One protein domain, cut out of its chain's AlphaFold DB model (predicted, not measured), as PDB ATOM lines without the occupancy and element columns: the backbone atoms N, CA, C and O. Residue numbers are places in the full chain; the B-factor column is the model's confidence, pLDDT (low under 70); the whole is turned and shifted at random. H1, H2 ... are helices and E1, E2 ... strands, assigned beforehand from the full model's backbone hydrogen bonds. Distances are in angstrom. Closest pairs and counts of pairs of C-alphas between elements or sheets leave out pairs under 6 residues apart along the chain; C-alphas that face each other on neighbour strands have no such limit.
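This is residues 2 to 80 of the 82 residues of an uncharacterized protein of marine sediment metagenome (UniProt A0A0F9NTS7). A hairpin of two strands, E1 and E2, with helix H3 packed on it and helix H2 slanting away from one end, makes a small head, and the long helix H1 sticks out from that same end as an arm with residues 2 to 22. Without the arm, the remaining 58 residues span 38 by 25 by 14 A. The printed part has 79 residues, with three named helices and two named strands in the order H1 E1 E2 H2 H3; the sheet is antiparallel and the class is mixed, helices and strands. The whole is extended, with a radius of gyration of the C-alphas of 20.0 A and spans of 71 by 25 by 14 A.

E1, residues 27 to 34, and E2, residues 45 to 52, form an antiparallel hairpin, with N 30 and O 49 at 2.8 A and N 47 and O 32 at 2.9 A, within hydrogen-bond range. The closest C-alphas of E1 and H3, residues 70 to 79, are those of Thr 32 and Ser 71, 5.8 A apart. H2, residues 53 to 65, only just touches H3, with 3 pairs of C-alphas within 8 A, through its residues 59 to 63 alone; the closest C-alphas are those of Lys 60 and Leu 70, 6.5 A apart. Their lines are about perpendicular, at 81 degrees. H1, residues 2 to 25, and H2 only just touch, only at their ends, with 3 such pairs; the closest C-alphas are those of Lys 23 and Glu 54, 7.3 A apart. H1 and H3 are apart. Every O i to N i+4 pair is within hydrogen-bond range in H1 and H3, and 8 of 9 in H2.

H1 begins at C-alpha 2 (13.956, -17.306, -126.347) and is 35.2 A long. E1 measures 21.8 A, E2 23.0 A, H2 19.3 A and H3 14.1 A, which ends at C-alpha 79 (25.040, -28.239, -69.706).

The two C-alphas farthest apart are those of Glu 2 and Lys 40, 70.6 A. The printed part has no cut and no long link. The model's pLDDT is under 70 at residues 23 to 24 and 36 to 41.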
ATOM      1  N   GLU A   2      13.280 -16.247-127.118       78.12
ATOM      2  CA  GLU A   2      13.956 -17.306-126.347       78.12
ATOM      3  C   GLU A   2      15.065 -16.787-125.415       78.12
ATOM      4  O   GLU A   2      15.082 -17.120-124.233       78.12
ATOM      5  N   ASN A   3      15.890 -15.846-125.890       84.50
ATOM      6  CA  ASN A   3      16.917 -15.195-125.062       84.50
ATOM      7  C   ASN A   3      16.337 -14.462-123.845       84.50
ATOM      8  O   ASN A   3      16.950 -14.450-122.783       84.50
ATOM      9  N   LEU A   4      15.141 -13.880-123.971       87.50
ATOM     10  CA  LEU A   4      14.500 -13.179-122.858       87.50
ATOM     11  C   LEU A   4      14.054 -14.156-121.757       87.50
ATOM     12  O   LEU A   4      14.143 -13.835-120.575       87.50
ATOM     13  N   LYS A   5      13.604 -15.360-122.141       91.06
ATOM     14  CA  LYS A   5      13.223 -16.419-121.195       91.06
ATOM     15  C   LYS A   5      14.432 -16.945-120.424       91.06
ATOM     16  O   LYS A   5      14.348 -17.058-119.208       91.06
ATOM     17  N   LEU A   6      15.552 -17.180-121.108       91.25
ATOM     18  CA  LEU A   6      16.798 -17.632-120.475       91.25
ATOM     19  C   LEU A   6      17.325 -16.616-119.452       91.25
ATOM     20  O   LEU A   6      17.715 -16.990-118.346       91.25
ATOM     21  N   VAL A   7      17.276 -15.322-119.784       92.12
ATOM     22  CA  VAL A   7      17.664 -14.250-118.852       92.12
ATOM     23  C   VAL A   7      16.749 -14.231-117.623       92.12
ATOM     24  O   VAL A   7      17.238 -14.151-116.498       92.12
ATOM     25  N   LEU A   8      15.433 -14.370-117.814       93.44
ATOM     26  CA  LEU A   8      14.467 -14.418-116.711       93.44
ATOM     27  C   LEU A   8      14.661 -15.638-115.797       93.44
ATOM     28  O   LEU A   8      14.525 -15.514-114.581       93.44
ATOM     29  N   GLU A   9      14.969 -16.809-116.353       93.44
ATOM     30  CA  GLU A   9      15.247 -18.017-115.565       93.44
ATOM     31  C   GLU A   9      16.533 -17.882-114.746       93.44
ATOM     32  O   GLU A   9      16.533 -18.202-113.555       93.44
ATOM     33  N   SER A  10      17.597 -17.333-115.340       94.06
ATOM     34  CA  SER A  10      18.847 -17.057-114.625       94.06
ATOM     35  C   SER A  10      18.631 -16.081-113.467       94.06
ATOM     36  O   SER A  10      19.068 -16.345-112.349       94.06
ATOM     37  N   GLN A  11      17.900 -14.986-113.702       94.06
ATOM     38  CA  GLN A  11      17.604 -13.993-112.665       94.06
ATOM     39  C   GLN A  11      16.761 -14.573-111.526       94.06
ATOM     40  O   GLN A  11      17.004 -14.269-110.360       94.06
ATOM     41  N   LYS A  12      15.779 -15.432-111.831       95.25
ATOM     42  CA  LYS A  12      14.998 -16.125-110.796       95.25
ATOM     43  C   LYS A  12      15.878 -17.009-109.921       95.25
ATOM     44  O   LYS A  12      15.759 -16.944-108.701       95.25
ATOM     45  N   LYS A  13      16.771 -17.788-110.536       94.25
ATOM     46  CA  LYS A  13      17.700 -18.657-109.807       94.25
ATOM     47  C   LYS A  13      18.598 -17.851-108.867       94.25
ATOM     48  O   LYS A  13      18.713 -18.192-107.695       94.25
ATOM     49  N   GLU A  14      19.158 -16.750-109.355       93.06
ATOM     50  CA  GLU A  14      20.011 -15.868-108.555       93.06
ATOM     51  C   GLU A  14      19.244 -15.227-107.385       93.06
ATOM     52  O   GLU A  14      19.718 -15.209-106.248       93.06
ATOM     53  N   ILE A  15      18.001 -14.783-107.615       93.38
ATOM     54  CA  ILE A  15      17.116 -14.283-106.552       93.38
ATOM     55  C   ILE A  15      16.848 -15.361-105.492       93.38
ATOM     56  O   ILE A  15      16.820 -15.049-104.297       93.38
ATOM     57  N   ASP A  16      16.631 -16.611-105.893       92.56
ATOM     58  CA  ASP A  16      16.361 -17.708-104.963       92.56
ATOM     59  C   ASP A  16      17.597 -18.078-104.132       92.56
ATOM     60  O   ASP A  16      17.483 -18.298-102.920       92.56
ATOM     61  N   GLU A  17      18.788 -18.054-104.735       87.81
ATOM     62  CA  GLU A  17      20.065 -18.228-104.035       87.81
ATOM     63  C   GLU A  17      20.295 -17.111-103.005       87.81
ATOM     64  O   GLU A  17      20.584 -17.390-101.835       87.81
ATOM     65  N   LEU A  18      20.057 -15.850-103.382       85.31
ATOM     66  CA  LEU A  18      20.162 -14.699-102.479       85.31
ATOM     67  C   LEU A  18      19.149 -14.769-101.327       85.31
ATOM     68  O   LEU A  18      19.494 -14.518-100.170       85.31
ATOM     69  N   LYS A  19      17.899 -15.158-101.606       84.06
ATOM     70  CA  LYS A  19      16.876 -15.374-100.568       84.06
ATOM     71  C   LYS A  19      17.270 -16.492 -99.607       84.06
ATOM     72  O   LYS A  19      17.016 -16.374 -98.406       84.06
ATOM     73  N   SER A  20      17.877 -17.562-100.115       78.50
ATOM     74  CA  SER A  20      18.405 -18.647 -99.289       78.50
ATOM     75  C   SER A  20      19.511 -18.131 -98.363       78.50
ATOM     76  O   SER A  20      19.407 -18.265 -97.142       78.50
ATOM     77  N   ALA A  21      20.503 -17.418 -98.905       75.75
ATOM     78  CA  ALA A  21      21.588 -16.825 -98.123       75.75
ATOM     79  C   ALA A  21      21.078 -15.863 -97.029       75.75
ATOM     80  O   ALA A  21      21.512 -15.934 -95.877       75.75
ATOM     81  N   LEU A  22      20.088 -15.019 -97.344       74.50
ATOM     82  CA  LEU A  22      19.462 -14.110 -96.376       74.50
ATOM     83  C   LEU A  22      18.751 -14.852 -95.235       74.50
ATOM     84  O   LEU A  22      18.867 -14.450 -94.075       74.50
ATOM     85  N   LYS A  23      18.064 -15.968 -95.519       69.62
ATOM     86  CA  LYS A  23      17.465 -16.813 -94.469       69.62
ATOM     87  C   LYS A  23      18.512 -17.370 -93.503       69.62
ATOM     88  O   LYS A  23      18.219 -17.520 -92.315       69.62
ATOM     89  N   HIS A  24      19.715 -17.660 -93.991       66.38
ATOM     90  CA  HIS A  24      20.814 -18.183 -93.177       66.38
ATOM     91  C   HIS A  24      21.578 -17.096 -92.402       66.38
ATOM     92  O   HIS A  24      22.167 -17.398 -91.364       66.38
ATOM     93  N   ASN A  25      21.507 -15.836 -92.838       71.50
ATOM     94  CA  ASN A  25      22.173 -14.709 -92.178       71.50
ATOM     95  C   ASN A  25      21.349 -14.049 -91.064       71.50
ATOM     96  O   ASN A  25      21.929 -13.383 -90.206       71.50
ATOM     97  N   ASN A  26      20.033 -14.282 -91.006       75.75
ATOM     98  CA  ASN A  26      19.176 -13.812 -89.912       75.75
ATOM     99  C   ASN A  26      19.382 -14.645 -88.638       75.75
ATOM    100  O   ASN A  26      18.541 -15.462 -88.243       75.75
ATOM    101  N   LYS A  27      20.542 -14.438 -88.009       83.62
ATOM    102  CA  LYS A  27      20.867 -14.960 -86.685       83.62
ATOM    103  C   LYS A  27      20.061 -14.203 -85.633       83.62
ATOM    104  O   LYS A  27      19.934 -12.986 -85.670       83.62
ATOM    105  N   ILE A  28      19.538 -14.951 -84.679       85.44
ATOM    106  CA  ILE A  28      18.839 -14.474 -83.496       85.44
ATOM    107  C   ILE A  28      19.555 -15.010 -82.261       85.44
ATOM    108  O   ILE A  28      20.190 -16.067 -82.300       85.44
ATOM    109  N   HIS A  29      19.421 -14.284 -81.160       85.88
ATOM    110  CA  HIS A  29      19.969 -14.675 -79.871       85.88
ATOM    111  C   HIS A  29      18.854 -15.203 -78.967       85.88
ATOM    112  O   HIS A  29      17.788 -14.592 -78.866       85.88
ATOM    113  N   ILE A  30      19.075 -16.355 -78.340       84.56
ATOM    114  CA  ILE A  30      18.165 -16.947 -77.363       84.56
ATOM    115  C   ILE A  30      18.886 -16.988 -76.026       84.56
ATOM    116  O   ILE A  30      19.843 -17.738 -75.861       84.56
ATOM    117  N   GLU A  31      18.408 -16.207 -75.066       83.19
ATOM    118  CA  GLU A  31      18.914 -16.272 -73.701       83.19
ATOM    119  C   GLU A  31      18.242 -17.405 -72.926       83.19
ATOM    120  O   GLU A  31      17.021 -17.582 -72.960       83.19
ATOM    121  N   THR A  32      19.052 -18.159 -72.192       81.44
ATOM    122  CA  THR A  32      18.610 -19.118 -71.185       81.44
ATOM    123  C   THR A  32      19.395 -18.909 -69.893       81.44
ATOM    124  O   THR A  32      20.414 -18.214 -69.849       81.44
ATOM    125  N   ARG A  33      18.910 -19.516 -68.812       82.25
ATOM    126  CA  ARG A  33      19.625 -19.566 -67.538       82.25
ATOM    127  C   ARG A  33      20.037 -20.997 -67.227       82.25
ATOM    128  O   ARG A  33      19.277 -21.921 -67.506       82.25
ATOM    129  N   GLY A  34      21.213 -21.165 -66.637       73.62
ATOM    130  CA  GLY A  34      21.813 -22.447 -66.273       73.62
ATOM    131  C   GLY A  34      22.180 -22.557 -64.796       73.62
ATOM    132  O   GLY A  34      22.143 -21.569 -64.054       73.62
ATOM    133  N   ARG A  35      22.551 -23.773 -64.379       72.38
ATOM    134  CA  ARG A  35      23.025 -24.091 -63.021       72.38
ATOM    135  C   ARG A  35      24.527 -24.359 -63.050       72.38
ATOM    136  O   ARG A  35      25.034 -24.915 -64.014       72.38
ATOM    137  N   LYS A  36      25.238 -23.976 -61.986       64.88
ATOM    138  CA  LYS A  36      26.697 -24.155 -61.893       64.88
ATOM    139  C   LYS A  36      27.129 -25.544 -61.418       64.88
ATOM    140  O   LYS A  36      28.260 -25.922 -61.705       64.88
ATOM    141  N   ARG A  37      26.313 -26.235 -60.606       63.78
ATOM    142  CA  ARG A  37      26.744 -27.459 -59.902       63.78
ATOM    143  C   ARG A  37      25.675 -28.549 -59.746       63.78
ATOM    144  O   ARG A  37      26.016 -29.693 -60.001       63.78
ATOM    145  N   LYS A  38      24.440 -28.259 -59.298       63.06
ATOM    146  CA  LYS A  38      23.386 -29.291 -59.090       63.06
ATOM    147  C   LYS A  38      21.984 -28.829 -59.487       63.06
ATOM    148  O   LYS A  38      21.689 -27.642 -59.394       63.06
ATOM    149  N   TYR A  39      21.071 -29.763 -59.803       65.62
ATOM    150  CA  TYR A  39      19.660 -29.482 -60.152       65.62
ATOM    151  C   TYR A  39      18.868 -28.702 -59.077       65.62
ATOM    152  O   TYR A  39      17.887 -28.027 -59.391       65.62
ATOM    153  N   LYS A  40      19.305 -28.764 -57.811       69.19
ATOM    154  CA  LYS A  40      18.697 -28.039 -56.679       69.19
ATOM    155  C   LYS A  40      19.206 -26.602 -56.514       69.19
ATOM    156  O   LYS A  40      18.622 -25.851 -55.738       69.19
ATOM    157  N   ASP A  41      20.258 -26.221 -57.234       68.88
ATOM    158  CA  ASP A  41      20.801 -24.870 -57.152       68.88
ATOM    159  C   ASP A  41      19.961 -23.890 -57.988       68.88
ATOM    160  O   ASP A  41      19.417 -24.260 -59.041       68.88
ATOM    161  N   PRO A  42      19.867 -22.620 -57.559       71.62
ATOM    162  CA  PRO A  42      19.212 -21.586 -58.343       71.62
ATOM    163  C   PRO A  42      19.906 -21.385 -59.700       71.62
ATOM    164  O   PRO A  42      21.121 -21.540 -59.846       71.62
ATOM    165  N   LEU A  43      19.115 -21.008 -60.707       75.50
ATOM    166  CA  LEU A  43      19.605 -20.669 -62.043       75.50
ATOM    167  C   LEU A  43      20.336 -19.316 -62.000       75.50
ATOM    168  O   LEU A  43      19.710 -18.266 -62.135       75.50
ATOM    169  N   VAL A  44      21.651 -19.349 -61.780       77.19
ATOM    170  CA  VAL A  44      22.490 -18.156 -61.543       77.19
ATOM    171  C   VAL A  44      23.339 -17.734 -62.743       77.19
ATOM    172  O   VAL A  44      23.898 -16.641 -62.736       77.19
ATOM    173  N   CYS A  45      23.457 -18.569 -63.777       74.75
ATOM    174  CA  CYS A  45      24.265 -18.256 -64.956       74.75
ATOM    175  C   CYS A  45      23.378 -17.894 -66.143       74.75
ATOM    176  O   CYS A  45      22.540 -18.697 -66.539       74.75
ATOM    177  N   HIS A  46      23.586 -16.716 -66.727       80.44
ATOM    178  CA  HIS A  46      22.981 -16.334 -68.000       80.44
ATOM    179  C   HIS A  46      23.844 -16.849 -69.145       80.44
ATOM    180  O   HIS A  46      25.059 -16.656 -69.139       80.44
ATOM    181  N   MET A  47      23.220 -17.506 -70.117       77.44
ATOM    182  CA  MET A  47      23.896 -17.967 -71.321       77.44
ATOM    183  C   MET A  47      23.042 -17.717 -72.547       77.44
ATOM    184  O   MET A  47      21.815 -17.751 -72.499       77.44
ATOM    185  N   GLY A  48      23.726 -17.477 -73.655       82.12
ATOM    186  CA  GLY A  48      23.112 -17.179 -74.928       82.12
ATOM    187  C   GLY A  48      23.384 -18.268 -75.952       82.12
ATOM    188  O   GLY A  48      24.520 -18.708 -76.111       82.12
ATOM    189  N   PHE A  49      22.348 -18.672 -76.675       86.56
ATOM    190  CA  PHE A  49      22.432 -19.564 -77.820       86.56
ATOM    191  C   PHE A  49      22.061 -18.798 -79.086       86.56
ATOM    192  O   PHE A  49      20.960 -18.255 -79.201       86.56
ATOM    193  N   THR A  50      22.981 -18.745 -80.044       89.12
ATOM    194  CA  THR A  50      22.766 -18.050 -81.315       89.12
ATOM    195  C   THR A  50      22.398 -19.058 -82.392       89.12
ATOM    196  O   THR A  50      23.157 -19.981 -82.676       89.12
ATOM    197  N   CYS A  51      21.253 -18.856 -83.034       88.81
ATOM    198  CA  CYS A  51      20.791 -19.684 -84.146       88.81
ATOM    199  C   CYS A  51      20.059 -18.831 -85.175       88.81
ATOM    200  O   CYS A  51      19.764 -17.671 -84.924       88.81
ATOM    201  N   THR A  52      19.724 -19.377 -86.336       89.62
ATOM    202  CA  THR A  52      18.864 -18.678 -87.296       89.62
ATOM    203  C   THR A  52      17.393 -18.758 -86.886       89.62
ATOM    204  O   THR A  52      16.983 -19.638 -86.118       89.62
ATOM    205  N   THR A  53      16.564 -17.863 -87.426       86.19
ATOM    206  CA  THR A  53      15.103 -17.922 -87.243       86.19
ATOM    207  C   THR A  53      14.522 -19.265 -87.701       86.19
ATOM    208  O   THR A  53      13.666 -19.837 -87.024       86.19
ATOM    209  N   GLU A  54      15.029 -19.802 -88.811       86.69
ATOM    210  CA  GLU A  54      14.616 -21.099 -89.356       86.69
ATOM    211  C   GLU A  54      15.015 -22.258 -88.430       86.69
ATOM    212  O   GLU A  54      14.204 -23.143 -88.156       86.69
ATOM    213  N   GLN A  55      16.232 -22.230 -87.873       88.19
ATOM    214  CA  GLN A  55      16.668 -23.218 -86.883       88.19
ATOM    215  C   GLN A  55      15.770 -23.188 -85.642       88.19
ATOM    216  O   GLN A  55      15.307 -24.238 -85.201       88.19
ATOM    217  N   LYS A  56      15.443 -21.998 -85.114       90.12
ATOM    218  CA  LYS A  56      14.510 -21.860 -83.983       90.12
ATOM    219  C   LYS A  56      13.129 -22.419 -84.295       90.12
ATOM    220  O   LYS A  56      12.543 -23.074 -83.434       90.12
ATOM    221  N   LYS A  57      12.605 -22.168 -85.497       89.94
ATOM    222  CA  LYS A  57      11.309 -22.702 -85.929       89.94
ATOM    223  C   LYS A  57      11.329 -24.234 -85.949       89.94
ATOM    224  O   LYS A  57      10.500 -24.845 -85.281       89.94
ATOM    225  N   ARG A  58      12.327 -24.833 -86.605       91.12
ATOM    226  CA  ARG A  58      12.488 -26.295 -86.687       91.12
ATOM    227  C   ARG A  58      12.671 -26.947 -85.319       91.12
ATOM    228  O   ARG A  58      12.089 -27.994 -85.067       91.12
ATOM    229  N   MET A  59      13.450 -26.328 -84.425       91.88
ATOM    230  CA  MET A  59      13.585 -26.805 -83.044       91.88
ATOM    231  C   MET A  59      12.232 -26.787 -82.334       91.88
ATOM    232  O   MET A  59      11.829 -27.803 -81.789       91.88
ATOM    233  N   LYS A  60      11.487 -25.673 -82.383       91.25
ATOM    234  CA  LYS A  60      10.160 -25.592 -81.750       91.25
ATOM    235  C   LYS A  60       9.178 -26.632 -82.281       91.25
ATOM    236  O   LYS A  60       8.385 -27.136 -81.502       91.25
ATOM    237  N   GLU A  61       9.195 -26.910 -83.581       93.31
ATOM    238  CA  GLU A  61       8.340 -27.936 -84.183       93.31
ATOM    239  C   GLU A  61       8.687 -29.321 -83.637       93.31
ATOM    240  O   GLU A  61       7.822 -29.959 -83.053       93.31
ATOM    241  N   LYS A  62       9.963 -29.726 -83.688       92.94
ATOM    242  CA  LYS A  62      10.399 -31.027 -83.154       92.94
ATOM    243  C   LYS A  62      10.175 -31.178 -81.650       92.94
ATOM    244  O   LYS A  62       9.862 -32.261 -81.175       92.94
ATOM    245  N   LEU A  63      10.363 -30.098 -80.892       93.12
ATOM    246  CA  LEU A  63      10.227 -30.113 -79.437       93.12
ATOM    247  C   LEU A  63       8.766 -30.207 -78.974       93.12
ATOM    248  O   LEU A  63       8.516 -30.704 -77.877       93.12
ATOM    249  N   LYS A  64       7.801 -29.784 -79.804       92.31
ATOM    250  CA  LYS A  64       6.369 -29.989 -79.526       92.31
ATOM    251  C   LYS A  64       6.013 -31.469 -79.487       92.31
ATOM    252  O   LYS A  64       5.280 -31.869 -78.589       92.31
ATOM    253  N   ASP A  65       6.563 -32.260 -80.406       91.56
ATOM    254  CA  ASP A  65       6.268 -33.695 -80.509       91.56
ATOM    255  C   ASP A  65       6.730 -34.473 -79.266       91.56
ATOM    256  O   ASP A  65       6.146 -35.494 -78.915       91.56
ATOM    257  N   VAL A  66       7.753 -33.964 -78.571       91.75
ATOM    258  CA  VAL A  66       8.330 -34.565 -77.355       91.75
ATOM    259  C   VAL A  66       7.978 -33.811 -76.067       91.75
ATOM    260  O   VAL A  66       8.473 -34.164 -75.002       91.75
ATOM    261  N   ASN A  67       7.119 -32.787 -76.139       92.12
ATOM    262  CA  ASN A  67       6.677 -31.965 -75.005       92.12
ATOM    263  C   ASN A  67       7.822 -31.354 -74.161       92.12
ATOM    264  O   ASN A  67       7.752 -31.310 -72.933       92.12
ATOM    265  N   ILE A  68       8.878 -30.866 -74.817       91.19
ATOM    266  CA  ILE A  68       9.999 -30.166 -74.167       91.19
ATOM    267  C   ILE A  68       9.945 -28.683 -74.546       91.19
ATOM    268  O   ILE A  68       9.737 -28.329 -75.707       91.19
ATOM    269  N   ASP A  69      10.149 -27.776 -73.591       89.50
ATOM    270  CA  ASP A  69      10.247 -26.356 -73.916       89.50
ATOM    271  C   ASP A  69      11.640 -25.991 -74.460       89.50
ATOM    272  O   ASP A  69      12.667 -26.567 -74.098       89.50
ATOM    273  N   LEU A  70      11.689 -24.983 -75.332       88.44
ATOM    274  CA  LEU A  70      12.930 -24.565 -75.990       88.44
ATOM    275  C   LEU A  70      14.017 -24.108 -75.000       88.44
ATOM    276  O   LEU A  70      15.198 -24.273 -75.290       88.44
ATOM    277  N   SER A  71      13.642 -23.520 -73.859       86.00
ATOM    278  CA  SER A  71      14.604 -23.036 -72.861       86.00
ATOM    279  C   SER A  71      15.272 -24.198 -72.132       86.00
ATOM    280  O   SER A  71      16.493 -24.182 -71.957       86.00
ATOM    281  N   THR A  72      14.491 -25.219 -71.769       86.31
ATOM    282  CA  THR A  72      14.980 -26.478 -71.195       86.31
ATOM    283  C   THR A  72      15.865 -27.218 -72.185       86.31
ATOM    284  O   THR A  72      17.000 -27.520 -71.837       86.31
ATOM    285  N   PHE A  73      15.438 -27.376 -73.441       89.25
ATOM    286  CA  PHE A  73      16.271 -28.010 -74.468       89.25
ATOM    287  C   PHE A  73      17.625 -27.307 -74.650       89.25
ATOM    288  O   PHE A  73      18.665 -27.953 -74.642       89.25
ATOM    289  N   ILE A  74      17.639 -25.975 -74.789       87.69
ATOM    290  CA  ILE A  74      18.897 -25.224 -74.947       87.69
ATOM    291  C   ILE A  74      19.768 -25.350 -73.693       87.69
ATOM    292  O   ILE A  74      20.988 -25.453 -73.805       87.69
ATOM    293  N   ARG A  75      19.165 -25.354 -72.500       84.12
ATOM    294  CA  ARG A  75      19.897 -25.559 -71.248       84.12
ATOM    295  C   ARG A  75      20.560 -26.937 -71.226       84.12
ATOM    296  O   ARG A  75      21.754 -27.012 -70.966       84.12
ATOM    297  N   GLU A  76      19.821 -27.995 -71.530       85.31
ATOM    298  CA  GLU A  76      20.346 -29.367 -71.562       85.31
ATOM    299  C   GLU A  76      21.383 -29.566 -72.669       85.31
ATOM    300  O   GLU A  76      22.367 -30.268 -72.474       85.31
ATOM    301  N   LEU A  77      21.233 -28.889 -73.808       84.81
ATOM    302  CA  LEU A  77      22.230 -28.906 -74.878       84.81
ATOM    303  C   LEU A  77      23.574 -28.303 -74.433       84.81
ATOM    304  O   LEU A  77      24.627 -28.778 -74.848       84.81
ATOM    305  N   ILE A  78      23.542 -27.243 -73.618       80.31
ATOM    306  CA  ILE A  78      24.744 -26.538 -73.146       80.31
ATOM    307  C   ILE A  78      25.378 -27.250 -71.945       80.31
ATOM    308  O   ILE A  78      26.601 -27.346 -71.871       80.31
ATOM    309  N   PHE A  79      24.564 -27.708 -70.990       77.94
ATOM    310  CA  PHE A  79      25.040 -28.239 -69.706       77.94
ATOM    311  C   PHE A  79      25.039 -29.769 -69.620       77.94
ATOM    312  O   PHE A  79      25.602 -30.310 -68.672       77.94
ATOM    313  N   GLY A  80      24.447 -30.459 -70.593       74.56
ATOM    314  CA  GLY A  80      24.160 -31.888 -70.522       74.56
ATOM    315  C   GLY A  80      22.788 -32.180 -69.906       74.56
ATOM    316  O   GLY A  80      22.176 -31.330 -69.253       74.56
TER     317      GLY A  80